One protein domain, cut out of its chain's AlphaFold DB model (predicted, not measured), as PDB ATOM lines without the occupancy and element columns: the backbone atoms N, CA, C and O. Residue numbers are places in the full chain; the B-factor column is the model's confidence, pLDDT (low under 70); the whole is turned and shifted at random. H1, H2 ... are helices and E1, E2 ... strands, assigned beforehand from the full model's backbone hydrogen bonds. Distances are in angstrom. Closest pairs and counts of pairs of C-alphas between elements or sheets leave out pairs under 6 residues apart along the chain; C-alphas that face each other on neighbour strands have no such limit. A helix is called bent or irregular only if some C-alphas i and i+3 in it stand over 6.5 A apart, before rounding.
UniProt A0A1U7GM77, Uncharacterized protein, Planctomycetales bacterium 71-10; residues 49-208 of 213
ATOM      1  N   GLU A  49     272.035 194.331 210.556       92.31
ATOM      2  CA  GLU A  49     272.263 195.698 211.024       92.31
ATOM      3  C   GLU A  49     273.490 195.747 211.940       92.31
ATOM      4  O   GLU A  49     273.514 195.116 213.001       92.31
ATOM      5  N   VAL A  50     274.522 196.476 211.517       92.69
ATOM      6  CA  VAL A  50     275.796 196.580 212.239       92.69
ATOM      7  C   VAL A  50     275.971 197.923 212.937       92.69
ATOM      8  O   VAL A  50     276.948 198.072 213.650       92.69
ATOM      9  N   SER A  51     275.053 198.887 212.830       91.19
ATOM     10  CA  SER A  51     275.206 200.147 213.568       91.19
ATOM     11  C   SER A  51     274.928 199.961 215.073       91.19
ATOM     12  O   SER A  51     273.791 199.638 215.455       91.19
ATOM     13  N   PRO A  52     275.895 200.251 215.974       89.88
ATOM     14  CA  PRO A  52     275.675 200.177 217.422       89.88
ATOM     15  C   PRO A  52     274.535 201.081 217.898       89.88
ATOM     16  O   PRO A  52     273.854 200.754 218.870       89.88
ATOM     17  N   ARG A  53     274.291 202.196 217.195       89.69
ATOM     18  CA  ARG A  53     273.249 203.180 217.526       89.69
ATOM     19  C   ARG A  53     271.835 202.657 217.282       89.69
ATOM     20  O   ARG A  53     270.901 203.126 217.924       89.69
ATOM     21  N   LYS A  54     271.668 201.700 216.364       89.50
ATOM     22  CA  LYS A  54     270.355 201.153 215.992       89.50
ATOM     23  C   LYS A  54     270.001 199.877 216.747       89.50
ATOM     24  O   LYS A  54     268.873 199.748 217.211       89.50
ATOM     25  N   VAL A  55     270.939 198.935 216.864       90.25
ATOM     26  CA  VAL A  55     270.680 197.607 217.466       90.25
ATOM     27  C   VAL A  55     271.329 197.403 218.832       90.25
ATOM     28  O   VAL A  55     271.083 196.393 219.490       90.25
ATOM     29  N   GLY A  56     272.136 198.363 219.282       89.88
ATOM     30  CA  GLY A  56     272.942 198.243 220.488       89.88
ATOM     31  C   GLY A  56     274.259 197.506 220.237       89.88
ATOM     32  O   GLY A  56     274.362 196.620 219.388       89.88
ATOM     33  N   LEU A  57     275.279 197.861 221.022       90.69
ATOM     34  CA  LEU A  57     276.648 197.368 220.853       90.69
ATOM     35  C   LEU A  57     276.773 195.827 220.843       90.69
ATOM     36  O   LEU A  57     277.425 195.302 219.941       90.69
ATOM     37  N   PRO A  58     276.146 195.060 221.761       89.94
ATOM     38  CA  PRO A  58     276.299 193.604 221.761       89.94
ATOM     39  C   PRO A  58     275.760 192.940 220.490       89.94
ATOM     40  O   PRO A  58     276.367 191.995 219.989       89.94
ATOM     41  N   ALA A  59     274.634 193.431 219.964       90.31
ATOM     42  CA  ALA A  59     274.037 192.906 218.740       90.31
ATOM     43  C   ALA A  59     274.857 193.304 217.508       90.31
ATOM     44  O   ALA A  59     275.124 192.457 216.658       90.31
ATOM     45  N   ALA A  60     275.323 194.554 217.459       92.06
ATOM     46  CA  ALA A  60     276.185 195.053 216.395       92.06
ATOM     47  C   ALA A  60     277.477 194.226 216.269       92.06
ATOM     48  O   ALA A  60     277.799 193.757 215.182       92.06
ATOM     49  N   LEU A  61     278.156 193.937 217.386       92.56
ATOM     50  CA  LEU A  61     279.362 193.097 217.406       92.56
ATOM     51  C   LEU A  61     279.099 191.666 216.918       92.56
ATOM     52  O   LEU A  61     279.896 191.106 216.169       92.56
ATOM     53  N   GLN A  62     277.982 191.058 217.333       92.38
ATOM     54  CA  GLN A  62     277.600 189.710 216.892       92.38
ATOM     55  C   GLN A  62     277.308 189.672 215.390       92.38
ATOM     56  O   GLN A  62     277.752 188.758 214.694       92.38
ATOM     57  N   ASN A  63     276.596 190.679 214.887       93.00
ATOM     58  CA  ASN A  63     276.296 190.821 213.467       93.00
ATOM     59  C   ASN A  63     277.573 191.031 212.651       93.00
ATOM     60  O   ASN A  63     277.746 190.378 211.625       93.00
ATOM     61  N   LEU A  64     278.496 191.850 213.152       91.88
ATOM     62  CA  LEU A  64     279.787 192.097 212.523       91.88
ATOM     63  C   LEU A  64     280.646 190.823 212.471       91.88
ATOM     64  O   LEU A  64     281.114 190.438 211.403       91.88
ATOM     65  N   ALA A  65     280.778 190.096 213.586       91.19
ATOM     66  CA  ALA A  65     281.494 188.818 213.617       91.19
ATOM     67  C   ALA A  65     280.862 187.780 212.672       91.19
ATOM     68  O   ALA A  65     281.562 187.055 211.962       91.19
ATOM     69  N   LYS A  66     279.527 187.713 212.618       91.00
ATOM     70  CA  LYS A  66     278.813 186.838 211.682       91.00
ATOM     71  C   LYS A  66     279.092 187.223 210.227       91.00
ATOM     72  O   LYS A  66     279.321 186.333 209.416       91.00
ATOM     73  N   ALA A  67     279.108 188.515 209.913       89.50
ATOM     74  CA  ALA A  67     279.388 189.022 208.577       89.50
ATOM     75  C   ALA A  67     280.805 188.665 208.103       89.50
ATOM     76  O   ALA A  67     280.961 188.170 206.991       89.50
ATOM     77  N   VAL A  68     281.816 188.806 208.968       88.88
ATOM     78  CA  VAL A  68     283.194 188.379 208.662       88.88
ATOM     79  C   VAL A  68     283.260 186.875 208.386       88.88
ATOM     80  O   VAL A  68     283.861 186.445 207.407       88.88
ATOM     81  N   ASN A  69     282.596 186.057 209.208       87.25
ATOM     82  CA  ASN A  69     282.568 184.609 208.989       87.25
ATOM     83  C   ASN A  69     281.855 184.222 207.683       87.25
ATOM     84  O   ASN A  69     282.246 183.246 207.051       87.25
ATOM     85  N   ILE A  70     280.822 184.969 207.273       84.31
ATOM     86  CA  ILE A  70     280.183 184.787 205.963       84.31
ATOM     87  C   ILE A  70     281.162 185.155 204.850       84.31
ATOM     88  O   ILE A  70     281.298 184.380 203.907       84.31
ATOM     89  N   ALA A  71     281.869 186.283 204.975       82.69
ATOM     90  CA  ALA A  71     282.863 186.713 203.995       82.69
ATOM     91  C   ALA A  71     283.917 185.625 203.750       82.69
ATOM     92  O   ALA A  71     284.108 185.234 202.608       82.69
ATOM     93  N   PHE A  72     284.466 185.036 204.820       79.75
ATOM     94  CA  PHE A  72     285.438 183.936 204.741       79.75
ATOM     95  C   PHE A  72     284.915 182.649 204.085       79.75
ATOM     96  O   PHE A  72     285.708 181.788 203.719       79.75
ATOM     97  N   GLN A  73     283.598 182.469 203.980       74.75
ATOM     98  CA  GLN A  73     282.984 181.303 203.333       74.75
ATOM     99  C   GLN A  73     282.561 181.572 201.887       74.75
ATOM    100  O   GLN A  73     282.171 180.636 201.190       74.75
ATOM    101  N   THR A  74     282.541 182.836 201.466       68.69
ATOM    102  CA  THR A  74     281.928 183.275 200.204       68.69
ATOM    103  C   THR A  74     282.898 184.017 199.284       68.69
ATOM    104  O   THR A  74     282.450 184.610 198.306       68.69
ATOM    105  N   ASP A  75     284.204 183.951 199.566       61.66
ATOM    106  CA  ASP A  75     285.301 184.539 198.787       61.66
ATOM    107  C   ASP A  75     285.133 186.054 198.505       61.66
ATOM    108  O   ASP A  75     285.537 186.566 197.459       61.66
ATOM    109  N   TYR A  76     284.511 186.814 199.423       56.62
ATOM    110  CA  TYR A  76     284.381 188.281 199.282       56.62
ATOM    111  C   TYR A  76     285.724 189.007 199.457       56.62
ATOM    112  O   TYR A  76     285.885 190.165 199.031       56.62
ATOM    113  N   GLY A  77     286.694 188.341 200.086       55.03
ATOM    114  CA  GLY A  77     288.068 188.784 200.164       55.03
ATOM    115  C   GLY A  77     288.782 188.542 198.841       55.03
ATOM    116  O   GLY A  77     289.512 187.574 198.696       55.03
ATOM    117  N   GLU A  78     288.732 189.497 197.909       53.91
ATOM    118  CA  GLU A  78     289.735 189.543 196.817       53.91
ATOM    119  C   GLU A  78     291.183 189.682 197.354       53.91
ATOM    120  O   GLU A  78     292.149 189.648 196.596       53.91
ATOM    121  N   ASN A  79     291.333 189.847 198.671       57.91
ATOM    122  CA  ASN A  79     292.581 189.934 199.403       57.91
ATOM    123  C   ASN A  79     292.861 188.617 200.145       57.91
ATOM    124  O   ASN A  79     291.949 187.960 200.636       57.91
ATOM    125  N   TYR A  80     294.142 188.300 200.351       61.09
ATOM    126  CA  TYR A  80     294.633 187.097 201.048       61.09
ATOM    127  C   TYR A  80     294.146 186.903 202.503       61.09
ATOM    128  O   TYR A  80     294.589 185.959 203.156       61.09
ATOM    129  N   LEU A  81     293.252 187.746 203.034       65.44
ATOM    130  CA  LEU A  81     292.729 187.645 204.399       65.44
ATOM    131  C   LEU A  81     292.155 186.250 204.695       65.44
ATOM    132  O   LEU A  81     292.444 185.689 205.740       65.44
ATOM    133  N   GLU A  82     291.438 185.630 203.761       63.25
ATOM    134  CA  GLU A  82     290.827 184.302 203.956       63.25
ATOM    135  C   GLU A  82     291.857 183.163 204.035       63.25
ATOM    136  O   GLU A  82     291.638 182.126 204.662       63.25
ATOM    137  N   SER A  83     293.028 183.364 203.423       64.88
ATOM    138  CA  SER A  83     294.142 182.418 203.530       64.88
ATOM    139  C   SER A  83     294.879 182.526 204.871       64.88
ATOM    140  O   SER A  83     295.554 181.583 205.283       64.88
ATOM    141  N   VAL A  84     294.729 183.668 205.547       68.62
ATOM    142  CA  VAL A  84     295.477 184.070 206.744       68.62
ATOM    143  C   VAL A  84     294.620 183.917 208.008       68.62
ATOM    144  O   VAL A  84     295.112 183.457 209.034       68.62
ATOM    145  N   TYR A  85     293.322 184.209 207.932       73.56
ATOM    146  CA  TYR A  85     292.389 184.228 209.058       73.56
ATOM    147  C   TYR A  85     291.365 183.092 208.982       73.56
ATOM    148  O   TYR A  85     290.991 182.635 207.907       73.56
ATOM    149  N   GLN A  86     290.930 182.602 210.146       76.00
ATOM    150  CA  GLN A  86     290.045 181.437 210.250       76.00
ATOM    151  C   GLN A  86     288.612 181.808 210.617       76.00
ATOM    152  O   GLN A  86     287.671 181.240 210.066       76.00
ATOM    153  N   ALA A  87     288.440 182.677 211.612       83.50
ATOM    154  CA  ALA A  87     287.129 182.980 212.165       83.50
ATOM    155  C   ALA A  87     287.128 184.315 212.902       83.50
ATOM    156  O   ALA A  87     288.137 184.713 213.477       83.50
ATOM    157  N   ALA A  88     285.964 184.953 212.955       88.19
ATOM    158  CA  ALA A  88     285.698 186.096 213.812       88.19
ATOM    159  C   ALA A  88     284.827 185.690 215.005       88.19
ATOM    160  O   ALA A  88     283.788 185.045 214.837       88.19
ATOM    161  N   ILE A  89     285.228 186.088 216.213       88.62
ATOM    162  CA  ILE A  89     284.479 185.849 217.451       88.62
ATOM    163  C   ILE A  89     284.301 187.147 218.234       88.62
ATOM    164  O   ILE A  89     285.163 188.015 218.212       88.62
ATOM    165  N   VAL A  90     283.207 187.268 218.984       90.25
ATOM    166  CA  VAL A  90     283.030 188.389 219.917       90.25
ATOM    167  C   VAL A  90     283.638 188.021 221.264       90.25
ATOM    168  O   VAL A  90     283.264 187.014 221.874       90.25
ATOM    169  N   ARG A  91     284.562 188.839 221.764       86.31
ATOM    170  CA  ARG A  91     285.204 188.647 223.067       86.31
ATOM    171  C   ARG A  91     285.496 190.005 223.697       86.31
ATOM    172  O   ARG A  91     286.033 190.881 223.046       86.31
ATOM    173  N   ARG A  92     285.167 190.164 224.988       86.12
ATOM    174  CA  ARG A  92     285.459 191.382 225.779       86.12
ATOM    175  C   ARG A  92     284.909 192.694 225.183       86.12
ATOM    176  O   ARG A  92     285.466 193.747 225.442       86.12
ATOM    177  N   GLY A  93     283.793 192.640 224.452       87.25
ATOM    178  CA  GLY A  93     283.198 193.836 223.837       87.25
ATOM    179  C   GLY A  93     283.818 194.225 222.492       87.25
ATOM    180  O   GLY A  93     283.535 195.307 221.994       87.25
ATOM    181  N   GLU A  94     284.609 193.336 221.894       91.44
ATOM    182  CA  GLU A  94     285.279 193.539 220.610       91.44
ATOM    183  C   GLU A  94     285.058 192.319 219.709       91.44
ATOM    184  O   GLU A  94     284.753 191.220 220.193       91.44
ATOM    185  N   VAL A  95     285.235 192.496 218.401       91.00
ATOM    186  CA  VAL A  95     285.395 191.385 217.461       91.00
ATOM    187  C   VAL A  95     286.877 191.062 217.329       91.00
ATOM    188  O   VAL A  95     287.706 191.935 217.099       91.00
ATOM    189  N   ASP A  96     287.189 189.784 217.487       91.19
ATOM    190  CA  ASP A  96     288.510 189.189 217.366       91.19
ATOM    191  C   ASP A  96     288.517 188.291 216.130       91.19
ATOM    192  O   ASP A  96     287.838 187.258 216.113       91.19
ATOM    193  N   ILE A  97     289.228 188.705 215.084       88.06
ATOM    194  CA  ILE A  97     289.449 187.890 213.891       88.06
ATOM    195  C   ILE A  97     290.738 187.106 214.106       88.06
ATOM    196  O   ILE A  97     291.842 187.653 214.062       88.06
ATOM    197  N   ILE A  98     290.564 185.809 214.333       82.69
ATOM    198  CA  ILE A  98     291.618 184.893 214.737       82.69
ATOM    199  C   ILE A  98     292.386 184.422 213.511       82.69
ATOM    200  O   ILE A  98     291.804 183.929 212.534       82.69
ATOM    201  N   HIS A  99     293.706 184.524 213.592       77.31
ATOM    202  CA  HIS A  99     294.609 184.003 212.579       77.31
ATOM    203  C   HIS A  99     294.556 182.460 212.506       77.31
ATOM    204  O   HIS A  99     294.543 181.771 213.527       77.31
ATOM    205  N   ARG A 100     294.535 181.890 211.293       70.50
ATOM    206  CA  ARG A 100     294.384 180.440 211.045       70.50
ATOM    207  C   ARG A 100     295.583 179.624 211.515       70.50
ATOM    208  O   ARG A 100     295.429 178.495 211.974       70.50
ATOM    209  N   GLU A 101     296.777 180.189 211.386       61.66
ATOM    210  CA  GLU A 101     298.033 179.529 211.740       61.66
ATOM    211  C   GLU A 101     298.858 180.396 212.692       61.66
ATOM    212  O   GLU A 101     299.227 181.513 212.359       61.66
ATOM    213  N   TYR A 102     299.182 179.909 213.888       57.22
ATOM    214  CA  TYR A 102     300.087 180.640 214.780       57.22
ATOM    215  C   TYR A 102     301.474 180.794 214.128       57.22
ATOM    216  O   TYR A 102     301.946 179.853 213.483       57.22
ATOM    217  N   PHE A 103     302.153 181.935 214.325       57.06
ATOM    218  CA  PHE A 103     303.507 182.171 213.796       57.06
ATOM    219  C   PHE A 103     304.416 180.950 214.019       57.06
ATOM    220  O   PHE A 103     304.700 180.553 215.151       57.06
ATOM    221  N   GLY A 104     304.893 180.357 212.922       51.50
ATOM    222  CA  GLY A 104     305.815 179.218 212.951       51.50
ATOM    223  C   GLY A 104     305.180 177.832 212.902       51.50
ATOM    224  O   GLY A 104     305.908 176.841 212.981       51.50
ATOM    225  N   PHE A 105     303.865 177.751 212.716       51.25
ATOM    226  CA  PHE A 105     303.148 176.519 212.406       51.25
ATOM    227  C   PHE A 105     302.461 176.653 211.041       51.25
ATOM    228  O   PHE A 105     302.022 177.739 210.687       51.25
ATOM    229  N   GLY A 106     302.407 175.564 210.267       60.50
ATOM    230  CA  GLY A 106     301.787 175.539 208.936       60.50
ATOM    231  C   GLY A 106     302.711 175.877 207.758       60.50
ATOM    232  O   GLY A 106     303.908 176.162 207.923       60.50
ATOM    233  N   ASP A 107     302.157 175.782 206.547       62.16
ATOM    234  CA  ASP A 107     302.883 175.943 205.273       62.16
ATOM    235  C   ASP A 107     302.690 177.319 204.622       62.16
ATOM    236  O   ASP A 107     303.338 177.623 203.614       62.16
ATOM    237  N   SER A 108     301.872 178.182 205.232       67.44
ATOM    238  CA  SER A 108     301.728 179.580 204.825       67.44
ATOM    239  C   SER A 108     303.036 180.369 204.969       67.44
ATOM    240  O   SER A 108     303.999 179.950 205.625       67.44
ATOM    241  N   TRP A 109     303.072 181.566 204.380       66.12
ATOM    242  CA  TRP A 109     304.203 182.487 204.516       66.12
ATOM    243  C   TRP A 109     304.530 182.806 205.991       66.12
ATOM    244  O   TRP A 109     305.710 182.810 206.359       66.12
ATOM    245  N   PHE A 110     303.515 182.966 206.851       66.69
ATOM    246  CA  PHE A 110     303.680 183.187 208.295       66.69
ATOM    247  C   PHE A 110     304.199 181.945 209.033       66.69
ATOM    248  O   PHE A 110     305.070 182.052 209.906       66.69
ATOM    249  N   GLY A 111     303.759 180.750 208.631       68.81
ATOM    250  CA  GLY A 111     304.303 179.481 209.120       68.81
ATOM    251  C   GLY A 111     305.783 179.299 208.757       68.81
ATOM    252  O   GLY A 111     306.605 178.932 209.600       68.81
ATOM    253  N   GLN A 112     306.168 179.624 207.520       70.69
ATOM    254  CA  GLN A 112     307.564 179.579 207.069       70.69
ATOM    255  C   GLN A 112     308.439 180.626 207.777       70.69
ATOM    256  O   GLN A 112     309.581 180.335 208.143       70.69
ATOM    257  N   PHE A 113     307.918 181.835 208.001       69.44
ATOM    258  CA  PHE A 113     308.638 182.892 208.709       69.44
ATOM    259  C   PHE A 113     308.846 182.565 210.192       69.44
ATOM    260  O   PHE A 113     309.966 182.668 210.685       69.44
ATOM    261  N   GLY A 114     307.819 182.104 210.909       68.75
ATOM    262  CA  GLY A 114     307.995 181.758 212.320       68.75
ATOM    263  C   GLY A 114     308.898 180.535 212.533       68.75
ATOM    264  O   GLY A 114     309.659 180.507 213.499       68.75
ATOM    265  N   ARG A 115     308.912 179.562 211.602       70.12
ATOM    266  CA  ARG A 115     309.880 178.448 211.621       70.12
ATOM    267  C   ARG A 115     311.314 178.948 211.471       70.12
ATOM    268  O   ARG A 115     312.192 178.440 212.163       70.12
ATOM    269  N   LEU A 116     311.535 179.949 210.617       70.44
ATOM    270  CA  LEU A 116     312.834 180.604 210.450       70.44
ATOM    271  C   LEU A 116     313.271 181.314 211.739       70.44
ATOM    272  O   LEU A 116     314.391 181.118 212.186       70.44
ATOM    273  N   ILE A 117     312.401 182.099 212.378       68.44
ATOM    274  CA  ILE A 117     312.745 182.776 213.642       68.44
ATOM    275  C   ILE A 117     313.023 181.760 214.760       68.44
ATOM    276  O   ILE A 117     313.998 181.898 215.499       68.44
ATOM    277  N   ARG A 118     312.217 180.699 214.864       65.44
ATOM    278  CA  ARG A 118     312.399 179.654 215.879       65.44
ATOM    279  C   ARG A 118     313.670 178.838 215.658       65.44
ATOM    280  O   ARG A 118     314.365 178.544 216.625       65.44
ATOM    281  N   SER A 119     313.996 178.493 214.410       64.25
ATOM    282  CA  SER A 119     315.245 177.793 214.096       64.25
ATOM    283  C   SER A 119     316.469 178.653 214.401       64.25
ATOM    284  O   SER A 119     317.489 178.115 214.822       64.25
ATOM    285  N   LEU A 120     316.363 179.979 214.280       62.94
ATOM    286  CA  LEU A 120     317.409 180.913 214.695       62.94
ATOM    287  C   LEU A 120     317.532 181.023 216.211       62.94
ATOM    288  O   LEU A 120     318.653 180.998 216.702       62.94
ATOM    289  N   GLY A 121     316.420 181.075 216.949       59.72
ATOM    290  CA  GLY A 121     316.439 181.012 218.415       59.72
ATOM    291  C   GLY A 121     317.140 179.748 218.920       59.72
ATOM    292  O   GLY A 121     318.050 179.835 219.734       59.72
ATOM    293  N   LEU A 122     316.812 178.591 218.333       59.09
ATOM    294  CA  LEU A 122     317.455 177.309 218.647       59.09
ATOM    295  C   LEU A 122     318.926 177.242 218.196       59.09
ATOM    296  O   LEU A 122     319.739 176.585 218.836       59.09
ATOM    297  N   SER A 123     319.283 177.911 217.094       57.19
ATOM    298  CA  SER A 123     320.674 177.979 216.617       57.19
ATOM    299  C   SER A 123     321.533 178.923 217.464       57.19
ATOM    300  O   SER A 123     322.731 178.691 217.603       57.19
ATOM    301  N   LEU A 124     320.929 179.969 218.035       53.09
ATOM    302  CA  LEU A 124     321.561 180.914 218.960       53.09
ATOM    303  C   LEU A 124     321.644 180.371 220.397       53.09
ATOM    304  O   LEU A 124     322.483 180.840 221.156       53.09
ATOM    305  N   GLU A 125     320.841 179.362 220.749       50.34
ATOM    306  CA  GLU A 125     321.053 178.500 221.927       50.34
ATOM    307  C   GLU A 125     322.173 177.453 221.708       50.34
ATOM    308  O   GLU A 125     322.528 176.712 222.627       50.34
ATOM    309  N   GLY A 126     322.767 177.401 220.507       52.31
ATOM    310  CA  GLY A 126     324.051 176.745 220.242       52.31
ATOM    311  C   GLY A 126     325.237 177.530 220.829       52.31
ATOM    312  O   GLY A 126     325.052 178.667 221.257       52.31
ATOM    313  N   PRO A 127     326.456 176.947 220.881       50.34
ATOM    314  CA  PRO A 127     327.590 177.515 221.614       50.34
ATOM    315  C   PRO A 127     327.801 178.980 221.237       50.34
ATOM    316  O   PRO A 127     327.879 179.310 220.052       50.34
ATOM    317  N   ASP A 128     327.856 179.824 222.269       51.28
ATOM    318  CA  ASP A 128     327.903 181.285 222.207       51.28
ATOM    319  C   ASP A 128     328.724 181.776 220.994       51.28
ATOM    320  O   ASP A 128     329.862 181.333 220.816       51.28
ATOM    321  N   PRO A 129     328.202 182.671 220.135       52.12
ATOM    322  CA  PRO A 129     328.946 183.216 218.998       52.12
ATOM    323  C   PRO A 129     330.259 183.925 219.390       52.12
ATOM    324  O   PRO A 129     331.138 184.082 218.539       52.12
ATOM    325  N   ALA A 130     330.426 184.323 220.657       53.81
ATOM    326  CA  ALA A 130     331.683 184.831 221.208       53.81
ATOM    327  C   ALA A 130     332.652 183.727 221.686       53.81
ATOM    328  O   ALA A 130     333.821 184.012 221.956       53.81
ATOM    329  N   SER A 131     332.206 182.470 221.762       52.69
ATOM    330  CA  SER A 131     333.022 181.317 222.154       52.69
ATOM    331  C   SER A 131     333.936 180.820 221.018       52.69
ATOM    332  O   SER A 131     333.645 181.034 219.835       52.69
ATOM    333  N   PRO A 132     335.037 180.108 221.335       55.97
ATOM    334  CA  PRO A 132     335.952 179.552 220.332       55.97
ATOM    335  C   PRO A 132     335.275 178.590 219.341       55.97
ATOM    336  O   PRO A 132     335.627 178.577 218.162       55.97
ATOM    337  N   GLU A 133     334.275 177.828 219.797       55.72
ATOM    338  CA  GLU A 133     333.482 176.909 218.966       55.72
ATOM    339  C   GLU A 133     332.511 177.661 218.040       55.72
ATOM    340  O   GLU A 133     332.373 177.311 216.864       55.72
ATOM    341  N   GLY A 134     331.897 178.743 218.531       53.97
ATOM    342  CA  GLY A 134     331.054 179.639 217.734       53.97
ATOM    343  C   GLY A 134     331.846 180.360 216.640       53.97
ATOM    344  O   GLY A 134     331.433 180.389 215.479       53.97
ATOM    345  N   GLN A 135     333.047 180.853 216.960       57.91
ATOM    346  CA  GLN A 135     333.932 181.474 215.970       57.91
ATOM    347  C   GLN A 135     334.449 180.489 214.915       57.91
ATOM    348  O   GLN A 135     334.621 180.883 213.759       57.91
ATOM    349  N   ALA A 136     334.684 179.225 215.281       60.06
ATOM    350  CA  ALA A 136     335.066 178.183 214.329       60.06
ATOM    351  C   ALA A 136     333.939 177.916 213.318       60.06
ATOM    352  O   ALA A 136     334.180 177.942 212.112       60.06
ATOM    353  N   ARG A 137     332.687 177.807 213.788       55.59
ATOM    354  CA  ARG A 137     331.507 177.669 212.914       55.59
ATOM    355  C   ARG A 137     331.270 178.882 212.013       55.59
ATOM    356  O   ARG A 137     330.929 178.716 210.844       55.59
ATOM    357  N   ILE A 138     331.480 180.098 212.521       56.75
ATOM    358  CA  ILE A 138     331.356 181.338 211.732       56.75
ATOM    359  C   ILE A 138     332.452 181.423 210.653       56.75
ATOM    360  O   ILE A 138     332.194 181.925 209.557       56.75
ATOM    361  N   ARG A 139     333.659 180.907 210.927       60.59
ATOM    362  CA  ARG A 139     334.735 180.795 209.926       60.59
ATOM    363  C   ARG A 139     334.445 179.734 208.867       60.59
ATOM    364  O   ARG A 139     334.768 179.972 207.710       60.59
ATOM    365  N   GLU A 140     333.824 178.615 209.236       59.91
ATOM    366  CA  GLU A 140     333.461 177.542 208.297       59.91
ATOM    367  C   GLU A 140     332.256 177.891 207.407       59.91
ATOM    368  O   GLU A 140     332.267 177.572 206.221       59.91
ATOM    369  N   GLN A 141     331.228 178.569 207.936       58.91
ATOM    370  CA  GLN A 141     330.009 178.921 207.181       58.91
ATOM    371  C   GLN A 141     330.033 180.323 206.539       58.91
ATOM    372  O   GLN A 141     329.174 180.642 205.711       58.91
ATOM    373  N   GLY A 142     331.024 181.149 206.886       52.00
ATOM    374  CA  GLY A 142     331.273 182.467 206.303       52.00
ATOM    375  C   GLY A 142     330.351 183.579 206.825       52.00
ATOM    376  O   GLY A 142     329.123 183.494 206.779       52.00
ATOM    377  N   ALA A 143     330.948 184.702 207.246       53.66
ATOM    378  CA  ALA A 143     330.244 185.898 207.737       53.66
ATOM    379  C   ALA A 143     329.245 186.511 206.725       53.66
ATOM    380  O   ALA A 143     328.320 187.231 207.109       53.66
ATOM    381  N   SER A 144     329.399 186.213 205.431       56.66
ATOM    382  CA  SER A 144     328.472 186.607 204.364       56.66
ATOM    383  C   SER A 144     327.101 185.937 204.486       56.66
ATOM    384  O   SER A 144     326.089 186.582 204.217       56.66
ATOM    385  N   SER A 145     327.054 184.683 204.940       61.06
ATOM    386  CA  SER A 145     325.819 183.903 205.095       61.06
ATOM    387  C   SER A 145     324.956 184.457 206.230       61.06
ATOM    388  O   SER A 145     323.747 184.626 206.084       61.06
ATOM    389  N   ILE A 146     325.603 184.850 207.332       57.66
ATOM    390  CA  ILE A 146     324.953 185.439 208.508       57.66
ATOM    391  C   ILE A 146     324.422 186.847 208.192       57.66
ATOM    392  O   ILE A 146     323.276 187.163 208.506       57.66
ATOM    393  N   ARG A 147     325.200 187.692 207.498       59.84
ATOM    394  CA  ARG A 147     324.736 189.025 207.065       59.84
ATOM    395  C   ARG A 147     323.588 188.938 206.048       59.84
ATOM    396  O   ARG A 147     322.633 189.706 206.147       59.84
ATOM    397  N   GLY A 148     323.659 187.998 205.103       64.62
ATOM    398  CA  GLY A 148     322.582 187.733 204.144       64.62
ATOM    399  C   GLY A 148     321.284 187.318 204.839       64.62
ATOM    400  O   GLY A 148     320.223 187.868 204.541       64.62
ATOM    401  N   LEU A 149     321.386 186.435 205.835       63.12
ATOM    402  CA  LEU A 149     320.278 185.990 206.675       63.12
ATOM    403  C   LEU A 149     319.648 187.138 207.480       63.12
ATOM    404  O   LEU A 149     318.432 187.302 207.427       63.12
ATOM    405  N   PHE A 150     320.441 187.985 208.148       64.25
ATOM    406  CA  PHE A 150     319.914 189.166 208.847       64.25
ATOM    407  C   PHE A 150     319.209 190.145 207.903       64.25
ATOM    408  O   PHE A 150     318.151 190.666 208.249       64.25
ATOM    409  N   SER A 151     319.731 190.351 206.687       69.19
ATOM    410  CA  SER A 151     319.058 191.190 205.683       69.19
ATOM    411  C   SER A 151     317.719 190.599 205.224       69.19
ATOM    412  O   SER A 151     316.766 191.335 204.970       69.19
ATOM    413  N   LEU A 152     317.631 189.268 205.144       69.44
ATOM    414  CA  LEU A 152     316.429 188.555 204.728       69.44
ATOM    415  C   LEU A 152     315.372 188.565 205.836       69.44
ATOM    416  O   LEU A 152     314.196 188.753 205.541       69.44
ATOM    417  N   ILE A 153     315.785 188.434 207.099       67.44
ATOM    418  CA  ILE A 153     314.905 188.610 208.263       67.44
ATOM    419  C   ILE A 153     314.401 190.049 208.324       67.44
ATOM    420  O   ILE A 153     313.199 190.245 208.436       67.44
ATOM    421  N   GLY A 154     315.288 191.041 208.185       67.25
ATOM    422  CA  GLY A 154     314.916 192.457 208.181       67.25
ATOM    423  C   GLY A 154     313.897 192.782 207.091       67.25
ATOM    424  O   GLY A 154     312.847 193.332 207.388       67.25
ATOM    425  N   ARG A 155     314.139 192.340 205.851       71.44
ATOM    426  CA  ARG A 155     313.187 192.507 204.739       71.44
ATOM    427  C   ARG A 155     311.855 191.794 204.983       71.44
ATOM    428  O   ARG A 155     310.814 192.275 204.561       71.44
ATOM    429  N   LYS A 156     311.877 190.620 205.620       67.81
ATOM    430  CA  LYS A 156     310.646 189.888 205.937       67.81
ATOM    431  C   LYS A 156     309.863 190.536 207.077       67.81
ATOM    432  O   LYS A 156     308.646 190.551 206.994       67.81
ATOM    433  N   LEU A 157     310.534 191.074 208.094       70.94
ATOM    434  CA  LEU A 157     309.897 191.870 209.147       70.94
ATOM    435  C   LEU A 157     309.260 193.133 208.567       70.94
ATOM    436  O   LEU A 157     308.120 193.426 208.890       70.94
ATOM    437  N   ASP A 158     309.959 193.806 207.652       70.25
ATOM    438  CA  ASP A 158     309.451 194.981 206.940       70.25
ATOM    439  C   ASP A 158     308.170 194.659 206.151       70.25
ATOM    440  O   ASP A 158     307.174 195.361 206.266       70.25
ATOM    441  N   LEU A 159     308.135 193.516 205.453       68.12
ATOM    442  CA  LEU A 159     306.930 193.028 204.768       68.12
ATOM    443  C   LEU A 159     305.774 192.688 205.720       68.12
ATOM    444  O   LEU A 159     304.616 192.872 205.356       68.12
ATOM    445  N   VAL A 160     306.064 192.147 206.908       67.25
ATOM    446  CA  VAL A 160     305.032 191.866 207.920       67.25
ATOM    447  C   VAL A 160     304.457 193.173 208.449       67.25
ATOM    448  O   VAL A 160     303.241 193.296 208.508       67.25
ATOM    449  N   SER A 161     305.302 194.157 208.754       70.00
ATOM    450  CA  SER A 161     304.856 195.488 209.172       70.00
ATOM    451  C   SER A 161     304.060 196.197 208.075       70.00
ATOM    452  O   SER A 161     302.981 196.710 208.342       70.00
ATOM    453  N   GLU A 162     304.513 196.140 206.821       73.19
ATOM    454  CA  GLU A 162     303.771 196.699 205.688       73.19
ATOM    455  C   GLU A 162     302.411 196.009 205.494       73.19
ATOM    456  O   GLU A 162     301.417 196.655 205.160       73.19
ATOM    457  N   TYR A 163     302.346 194.691 205.694       72.62
ATOM    458  CA  TYR A 163     301.084 193.963 205.665       72.62
ATOM    459  C   TYR A 163     300.178 194.393 206.824       72.62
ATOM    460  O   TYR A 163     299.028 194.746 206.574       72.62
ATOM    461  N   GLU A 164     300.693 194.424 208.058       73.81
ATOM    462  CA  GLU A 164     299.972 194.857 209.263       73.81
ATOM    463  C   GLU A 164     299.353 196.248 209.105       73.81
ATOM    464  O   GLU A 164     298.185 196.424 209.452       73.81
ATOM    465  N   ASP A 165     300.083 197.193 208.512       78.62
ATOM    466  CA  ASP A 165     299.604 198.554 208.254       78.62
ATOM    467  C   ASP A 165     298.438 198.589 207.249       78.62
ATOM    468  O   ASP A 165     297.574 199.466 207.302       78.62
ATOM    469  N   ARG A 166     298.380 197.624 206.322       81.88
ATOM    470  CA  ARG A 166     297.346 197.550 205.277       81.88
ATOM    471  C   ARG A 166     296.125 196.727 205.677       81.88
ATOM    472  O   ARG A 166     295.056 196.926 205.098       81.88
ATOM    473  N   VAL A 167     296.255 195.813 206.642       83.50
ATOM    474  CA  VAL A 167     295.164 194.919 207.064       83.50
ATOM    475  C   VAL A 167     293.885 195.676 207.457       83.50
ATOM    476  O   VAL A 167     292.829 195.287 206.954       83.50
ATOM    477  N   PRO A 168     293.922 196.760 208.263       88.25
ATOM    478  CA  PRO A 168     292.714 197.514 208.595       88.25
ATOM    479  C   PRO A 168     291.956 198.000 207.355       88.25
ATOM    480  O   PRO A 168     290.748 197.801 207.248       88.25
ATOM    481  N   ALA A 169     292.673 198.531 206.362       87.44
ATOM    482  CA  ALA A 169     292.070 198.993 205.116       87.44
ATOM    483  C   ALA A 169     291.429 197.847 204.314       87.44
ATOM    484  O   ALA A 169     290.372 198.028 203.712       87.44
ATOM    485  N   TYR A 170     292.032 196.653 204.311       86.19
ATOM    486  CA  TYR A 170     291.445 195.483 203.649       86.19
ATOM    487  C   TYR A 170     290.165 195.001 204.337       86.19
ATOM    488  O   TYR A 170     289.230 194.575 203.660       86.19
ATOM    489  N   VAL A 171     290.113 195.083 205.665       89.00
ATOM    490  CA  VAL A 171     288.925 194.737 206.454       89.00
ATOM    491  C   VAL A 171     287.802 195.745 206.213       89.00
ATOM    492  O   VAL A 171     286.665 195.338 205.993       89.00
ATOM    493  N   GLU A 172     288.110 197.042 206.164       91.12
ATOM    494  CA  GLU A 172     287.131 198.074 205.796       91.12
ATOM    495  C   GLU A 172     286.562 197.844 204.390       91.12
ATOM    496  O   GLU A 172     285.349 197.850 204.206       91.12
ATOM    497  N   GLN A 173     287.420 197.556 203.404       89.56
ATOM    498  CA  GLN A 173     286.983 197.243 202.038       89.56
ATOM    499  C   GLN A 173     286.100 195.992 201.975       89.56
ATOM    500  O   GLN A 173     285.156 195.939 201.185       89.56
ATOM    501  N   MET A 174     286.395 194.973 202.788       89.56
ATOM    502  CA  MET A 174     285.542 193.791 202.911       89.56
ATOM    503  C   MET A 174     284.150 194.182 203.423       89.56
ATOM    504  O   MET A 174     283.158 193.754 202.836       89.56
ATOM    505  N   PHE A 175     284.052 195.023 204.457       91.75
ATOM    506  CA  PHE A 175     282.756 195.487 204.960       91.75
ATOM    507  C   PHE A 175     281.995 196.350 203.954       91.75
ATOM    508  O   PHE A 175     280.800 196.125 203.779       91.75
ATOM    509  N   ASP A 176     282.665 197.236 203.216       90.56
ATOM    510  CA  ASP A 176     282.013 198.020 202.160       90.56
ATOM    511  C   ASP A 176     281.370 197.112 201.095       90.56
ATOM    512  O   ASP A 176     280.281 197.387 200.591       90.56
ATOM    513  N   ARG A 177     282.018 195.991 200.752       87.44
ATOM    514  CA  ARG A 177     281.473 195.003 199.803       87.44
ATOM    515  C   ARG A 177     280.319 194.203 200.398       87.44
ATOM    516  O   ARG A 177     279.350 193.901 199.698       87.44
ATOM    517  N   LEU A 178     280.404 193.851 201.681       88.56
ATOM    518  CA  LEU A 178     279.306 193.199 202.400       88.56
ATOM    519  C   LEU A 178     278.079 194.117 202.492       88.56
ATOM    520  O   LEU A 178     276.953 193.634 202.390       88.56
ATOM    521  N   GLU A 179     278.283 195.427 202.636       89.94
ATOM    522  CA  GLU A 179     277.203 196.413 202.617       89.94
ATOM    523  C   GLU A 179     276.632 196.588 201.207       89.94
ATOM    524  O   GLU A 179     275.423 196.487 201.009       89.94
ATOM    525  N   ALA A 180     277.493 196.737 200.195       87.94
ATOM    526  CA  ALA A 180     277.069 196.845 198.799       87.94
ATOM    527  C   ALA A 180     276.302 195.604 198.299       87.94
ATOM    528  O   ALA A 180     275.453 195.710 197.414       87.94
ATOM    529  N   SER A 181     276.588 194.426 198.861       84.50
ATOM    530  CA  SER A 181     275.884 193.174 198.554       84.50
ATOM    531  C   SER A 181     274.615 192.941 199.383       84.50
ATOM    532  O   SER A 181     273.908 191.963 199.128       84.50
ATOM    533  N   GLY A 182     274.309 193.813 200.350       85.62
ATOM    534  CA  GLY A 182     273.126 193.716 201.213       85.62
ATOM    535  C   GLY A 182     273.229 192.684 202.343       85.62
ATOM    536  O   GLY A 182     272.254 192.453 203.060       85.62
ATOM    537  N   ILE A 183     274.397 192.063 202.539       86.62
ATOM    538  CA  ILE A 183     274.619 191.092 203.622       86.62
ATOM    539  C   ILE A 183     274.587 191.799 204.986       86.62
ATOM    540  O   ILE A 183     274.015 191.268 205.945       86.62
ATOM    541  N   ILE A 184     275.165 193.000 205.058       91.94
ATOM    542  CA  ILE A 184     275.089 193.903 206.213       91.94
ATOM    543  C   ILE A 184     274.446 195.234 205.820       91.94
ATOM    544  O   ILE A 184     274.416 195.589 204.646       91.94
ATOM    545  N   VAL A 185     273.955 195.978 206.810       93.19
ATOM    546  CA  VAL A 185     273.440 197.344 206.641       93.19
ATOM    547  C   VAL A 185     273.878 198.232 207.801       93.19
ATOM    548  O   VAL A 185     273.989 197.760 208.934       93.19
ATOM    549  N   GLY A 186     274.091 199.522 207.525       90.69
ATOM    550  CA  GLY A 186     274.459 200.500 208.552       90.69
ATOM    551  C   GLY A 186     275.934 200.435 208.935       90.69
ATOM    552  O   GLY A 186     276.270 200.692 210.092       90.69
ATOM    553  N   TRP A 187     276.789 200.053 207.984       93.62
ATOM    554  CA  TRP A 187     278.233 200.105 208.154       93.62
ATOM    555  C   TRP A 187     278.712 201.551 207.982       93.62
ATOM    556  O   TRP A 187     278.349 202.244 207.037       93.62
ATOM    557  N   ASP A 188     279.512 202.027 208.934       92.00
ATOM    558  CA  ASP A 188     280.178 203.325 208.866       92.00
ATOM    559  C   ASP A 188     281.573 203.174 209.470       92.00
ATOM    560  O   ASP A 188     281.729 202.775 210.627       92.00
ATOM    561  N   ARG A 189     282.604 203.515 208.695       91.50
ATOM    562  CA  ARG A 189     284.006 203.458 209.132       91.50
ATOM    563  C   ARG A 189     284.294 204.379 210.328       91.50
ATOM    564  O   ARG A 189     285.272 204.173 211.039       91.50
ATOM    565  N   ASN A 190     283.449 205.384 210.568       91.31
ATOM    566  CA  ASN A 190     283.562 206.300 211.704       91.31
ATOM    567  C   ASN A 190     282.930 205.756 212.992       91.31
ATOM    568  O   ASN A 190     283.178 206.308 214.061       91.31
ATOM    569  N   ASP A 191     282.127 204.695 212.917       89.69
ATOM    570  CA  ASP A 191     281.566 204.047 214.107       89.69
ATOM    571  C   ASP A 191     282.519 202.971 214.671       89.69
ATOM    572  O   ASP A 191     282.376 202.567 215.826       89.69
ATOM    573  N   TRP A 192     283.512 202.529 213.888       92.69
ATOM    574  CA  TRP A 192     284.366 201.380 214.198       92.69
ATOM    575  C   TRP A 192     285.859 201.692 214.079       92.69
ATOM    576  O   TRP A 192     286.310 202.400 213.181       92.69
ATOM    577  N   GLU A 193     286.643 201.138 214.994       93.06
ATOM    578  CA  GLU A 193     288.099 201.133 214.952       93.06
ATOM    579  C   GLU A 193     288.573 199.717 214.633       93.06
ATOM    580  O   GLU A 193     288.118 198.754 215.253       93.06
ATOM    581  N   VAL A 194     289.476 199.592 213.658       92.19
ATOM    582  CA  VAL A 194     290.060 198.320 213.222       92.19
ATOM    583  C   VAL A 194     291.572 198.405 213.376       92.19
ATOM    584  O   VAL A 194     292.197 199.312 212.829       92.19
ATOM    585  N   TRP A 195     292.178 197.458 214.087       90.31
ATOM    586  CA  TRP A 195     293.632 197.412 214.265       90.31
ATOM    587  C   TRP A 195     294.151 195.981 214.379       90.31
ATOM    588  O   TRP A 195     293.401 195.044 214.646       90.31
ATOM    589  N   THR A 196     295.452 195.799 214.184       84.25
ATOM    590  CA  THR A 196     296.136 194.514 214.358       84.25
ATOM    591  C   THR A 196     296.865 194.467 215.698       84.25
ATOM    592  O   THR A 196     297.306 195.480 216.248       84.25
ATOM    593  N   THR A 197     297.004 193.271 216.266       78.00
ATOM    594  CA  THR A 197     297.843 193.075 217.455       78.00
ATOM    595  C   THR A 197     299.293 192.781 217.058       78.00
ATOM    596  O   THR A 197     299.552 191.859 216.288       78.00
ATOM    597  N   ARG A 198     300.259 193.502 217.656       56.19
ATOM    598  CA  ARG A 198     301.711 193.389 217.360       56.19
ATOM    599  C   ARG A 198     302.321 191.987 217.507       56.19
ATOM    600  O   ARG A 198     303.446 191.772 217.079       56.19
ATOM    601  N   ILE A 199     301.663 191.070 218.222       51.56
ATOM    602  CA  ILE A 199     302.247 189.771 218.614       51.56
ATOM    603  C   ILE A 199     301.551 188.588 217.920       51.56
ATOM    604  O   ILE A 199     302.074 187.478 217.943       51.56
ATOM    605  N   GLY A 200     300.406 188.794 217.266       54.44
ATOM    606  CA  GLY A 200     299.582 187.676 216.797       54.44
ATOM    607  C   GLY A 200     298.928 187.852 215.440       54.44
ATOM    608  O   GLY A 200     298.249 186.926 215.021       54.44
ATOM    609  N   LEU A 201     299.086 189.006 214.777       69.69
ATOM    610  CA  LEU A 201     298.351 189.371 213.556       69.69
ATOM    611  C   LEU A 201     296.824 189.322 213.691       69.69
ATOM    612  O   LEU A 201     296.139 189.674 212.738       69.69
ATOM    613  N   ASP A 202     296.276 188.931 214.843       80.00
ATOM    614  CA  ASP A 202     294.847 188.986 215.112       80.00
ATOM    615  C   ASP A 202     294.349 190.411 214.879       80.00
ATOM    616  O   ASP A 202     294.985 191.384 215.316       80.00
ATOM    617  N   ILE A 203     293.204 190.512 214.214       88.12
ATOM    618  CA  ILE A 203     292.549 191.788 213.954       88.12
ATOM    619  C   ILE A 203     291.517 192.011 215.043       88.12
ATOM    620  O   ILE A 203     290.731 191.123 215.379       88.12
ATOM    621  N   ARG A 204     291.513 193.221 215.579       91.75
ATOM    622  CA  ARG A 204     290.568 193.696 216.575       91.75
ATOM    623  C   ARG A 204     289.662 194.726 215.935       91.75
ATOM    624  O   ARG A 204     290.122 195.562 215.160       91.75
ATOM    625  N   ILE A 205     288.378 194.632 216.261       92.75
ATOM    626  CA  ILE A 205     287.377 195.611 215.860       92.75
ATOM    627  C   ILE A 205     286.570 196.002 217.089       92.75
ATOM    628  O   ILE A 205     285.954 195.148 217.732       92.75
ATOM    629  N   ALA A 206     286.553 197.290 217.393       93.31
ATOM    630  CA  ALA A 206     285.814 197.855 218.513       93.31
ATOM    631  C   ALA A 206     285.052 199.103 218.062       93.31
ATOM    632  O   ALA A 206     285.418 199.704 217.051       93.31
ATOM    633  N   PRO A 207     283.976 199.500 218.759       91.44
ATOM    634  CA  PRO A 207     283.368 200.798 218.500       91.44
ATOM    635  C   PRO A 207     284.407 201.894 218.756       91.44
ATOM    636  O   PRO A 207     285.123 201.829 219.757       91.44
ATOM    637  N   ARG A 208     284.471 202.912 217.894       90.19
ATOM    638  CA  ARG A 208     285.241 204.117 218.232       90.19
ATOM    639  C   ARG A 208     284.629 204.727 219.485       90.19
ATOM    640  O   ARG A 208     283.403 204.838 219.585       90.19
TER     641      ARG A 208
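What this domain is: This is residues 49 to 208 of the 213 residues of an uncharacterized protein of Planctomycetales bacterium 71-10 (UniProt A0A1U7GM77). A head of one four-stranded sheet with H2 and H6b packed over one face carries a long, open arm, in which H4 leads out, H5 turns across the far end and H6a runs back towards the head. The long helix H6 is bent, and its second arm H6b covers the E3 side of the sheet while H2 covers the E1 side. The 160 printed residues hold six named helices and four named strands in the order H1 H2 H3 E1 E2 H4 H5 H6 E3 E4, in the class mixed, helices and strands. The sheet, order E1 E2 E4 E3, is antiparallel throughout. The whole is loose, with a radius of gyration of the C-alphas of 20.8 A, and spans 69 by 29 by 24 A, the arm making much of the length.

How they stand to each other: E1, residues 85 to 91, and E2, residues 94 to 99, form a hairpin, with N 89 and O 96 2.9 A apart, within hydrogen-bond range. E4, residues 203 to 207, is antiparallel to E2, with N 95 and O 205 at 2.8 A. E3, residues 192 to 196, forms a hairpin with E4, with N 193 and O 206 at 2.8 A. H2, residues 57 to 74, is on the sheet at a height of 8.4 A, over E1 and E2; the closest C-alphas of H2 and E1 are those of Ala 65 and Ala 88, 5.0 A apart. H6, residues 143 to 180, was assigned as one helix by its hydrogen bonds but is bent: C-alphas 165 and 168 are 7.0 A apart, and its arms are H6a, residues 143 to 165, and H6b, residues 168 to 180. H6b is on the same face as H2, a layer of helices on one face making two layers with the sheet; its height is 11.8 A, and its closest C-alphas to E3 are those of Pro 168 and Val 194, 5.4 A. H2 and H6b only just touch, with 3 pairs of C-alphas within 8 A, by residues 67 to 71 of H2 and 174 to 178 of H6b; the closest are those of Ala 67 and Leu 178, 7.5 A, and they stand about perpendicular at 88 degrees. H1, residues 52 to 55, touches H2 only at the corner, C-alphas of Pro 52 and Ala 60 at 5.3 A. H3, residues 81 to 84, only grazes the sheet. H4, residues 109 to 124, is close to H6a but not clearly touching, C-alphas of Phe 113 and Lys 156 at 7.8 A, opposite ways at a steep tilt of 40 degrees. H5, residues 132 to 141, and H6a meet only through their link. Every O i to N i+4 pair is within hydrogen-bond range in H2, H4, H5, H6a and H6b; H1 and H3 are too short for one.

Where its parts are: H6a measures 33.2 A, H2 25.6 A, H4 22.6 A and H6b 18.5 A; E1 measures 16.4 A and E2 15.6 A. H1 begins at C-alpha 52, (275.675, 200.177, 217.422), H5 at C-alpha 132, (335.952, 179.552, 220.332), and E4 ends at C-alpha 207, (283.368, 200.798, 218.500).

The domain as a whole: The C-alphas farthest apart are those of Lys 54 and Pro 132, 69.2 A. The printed part has no cut, and the link from H6 to E3, 11 residues, is long. Residues 139 to 145 stand free. The mean pLDDT of the printed part is 75.0; 69 residues are under 70, among them 74 to 84, 101 to 111 and 117 to 154.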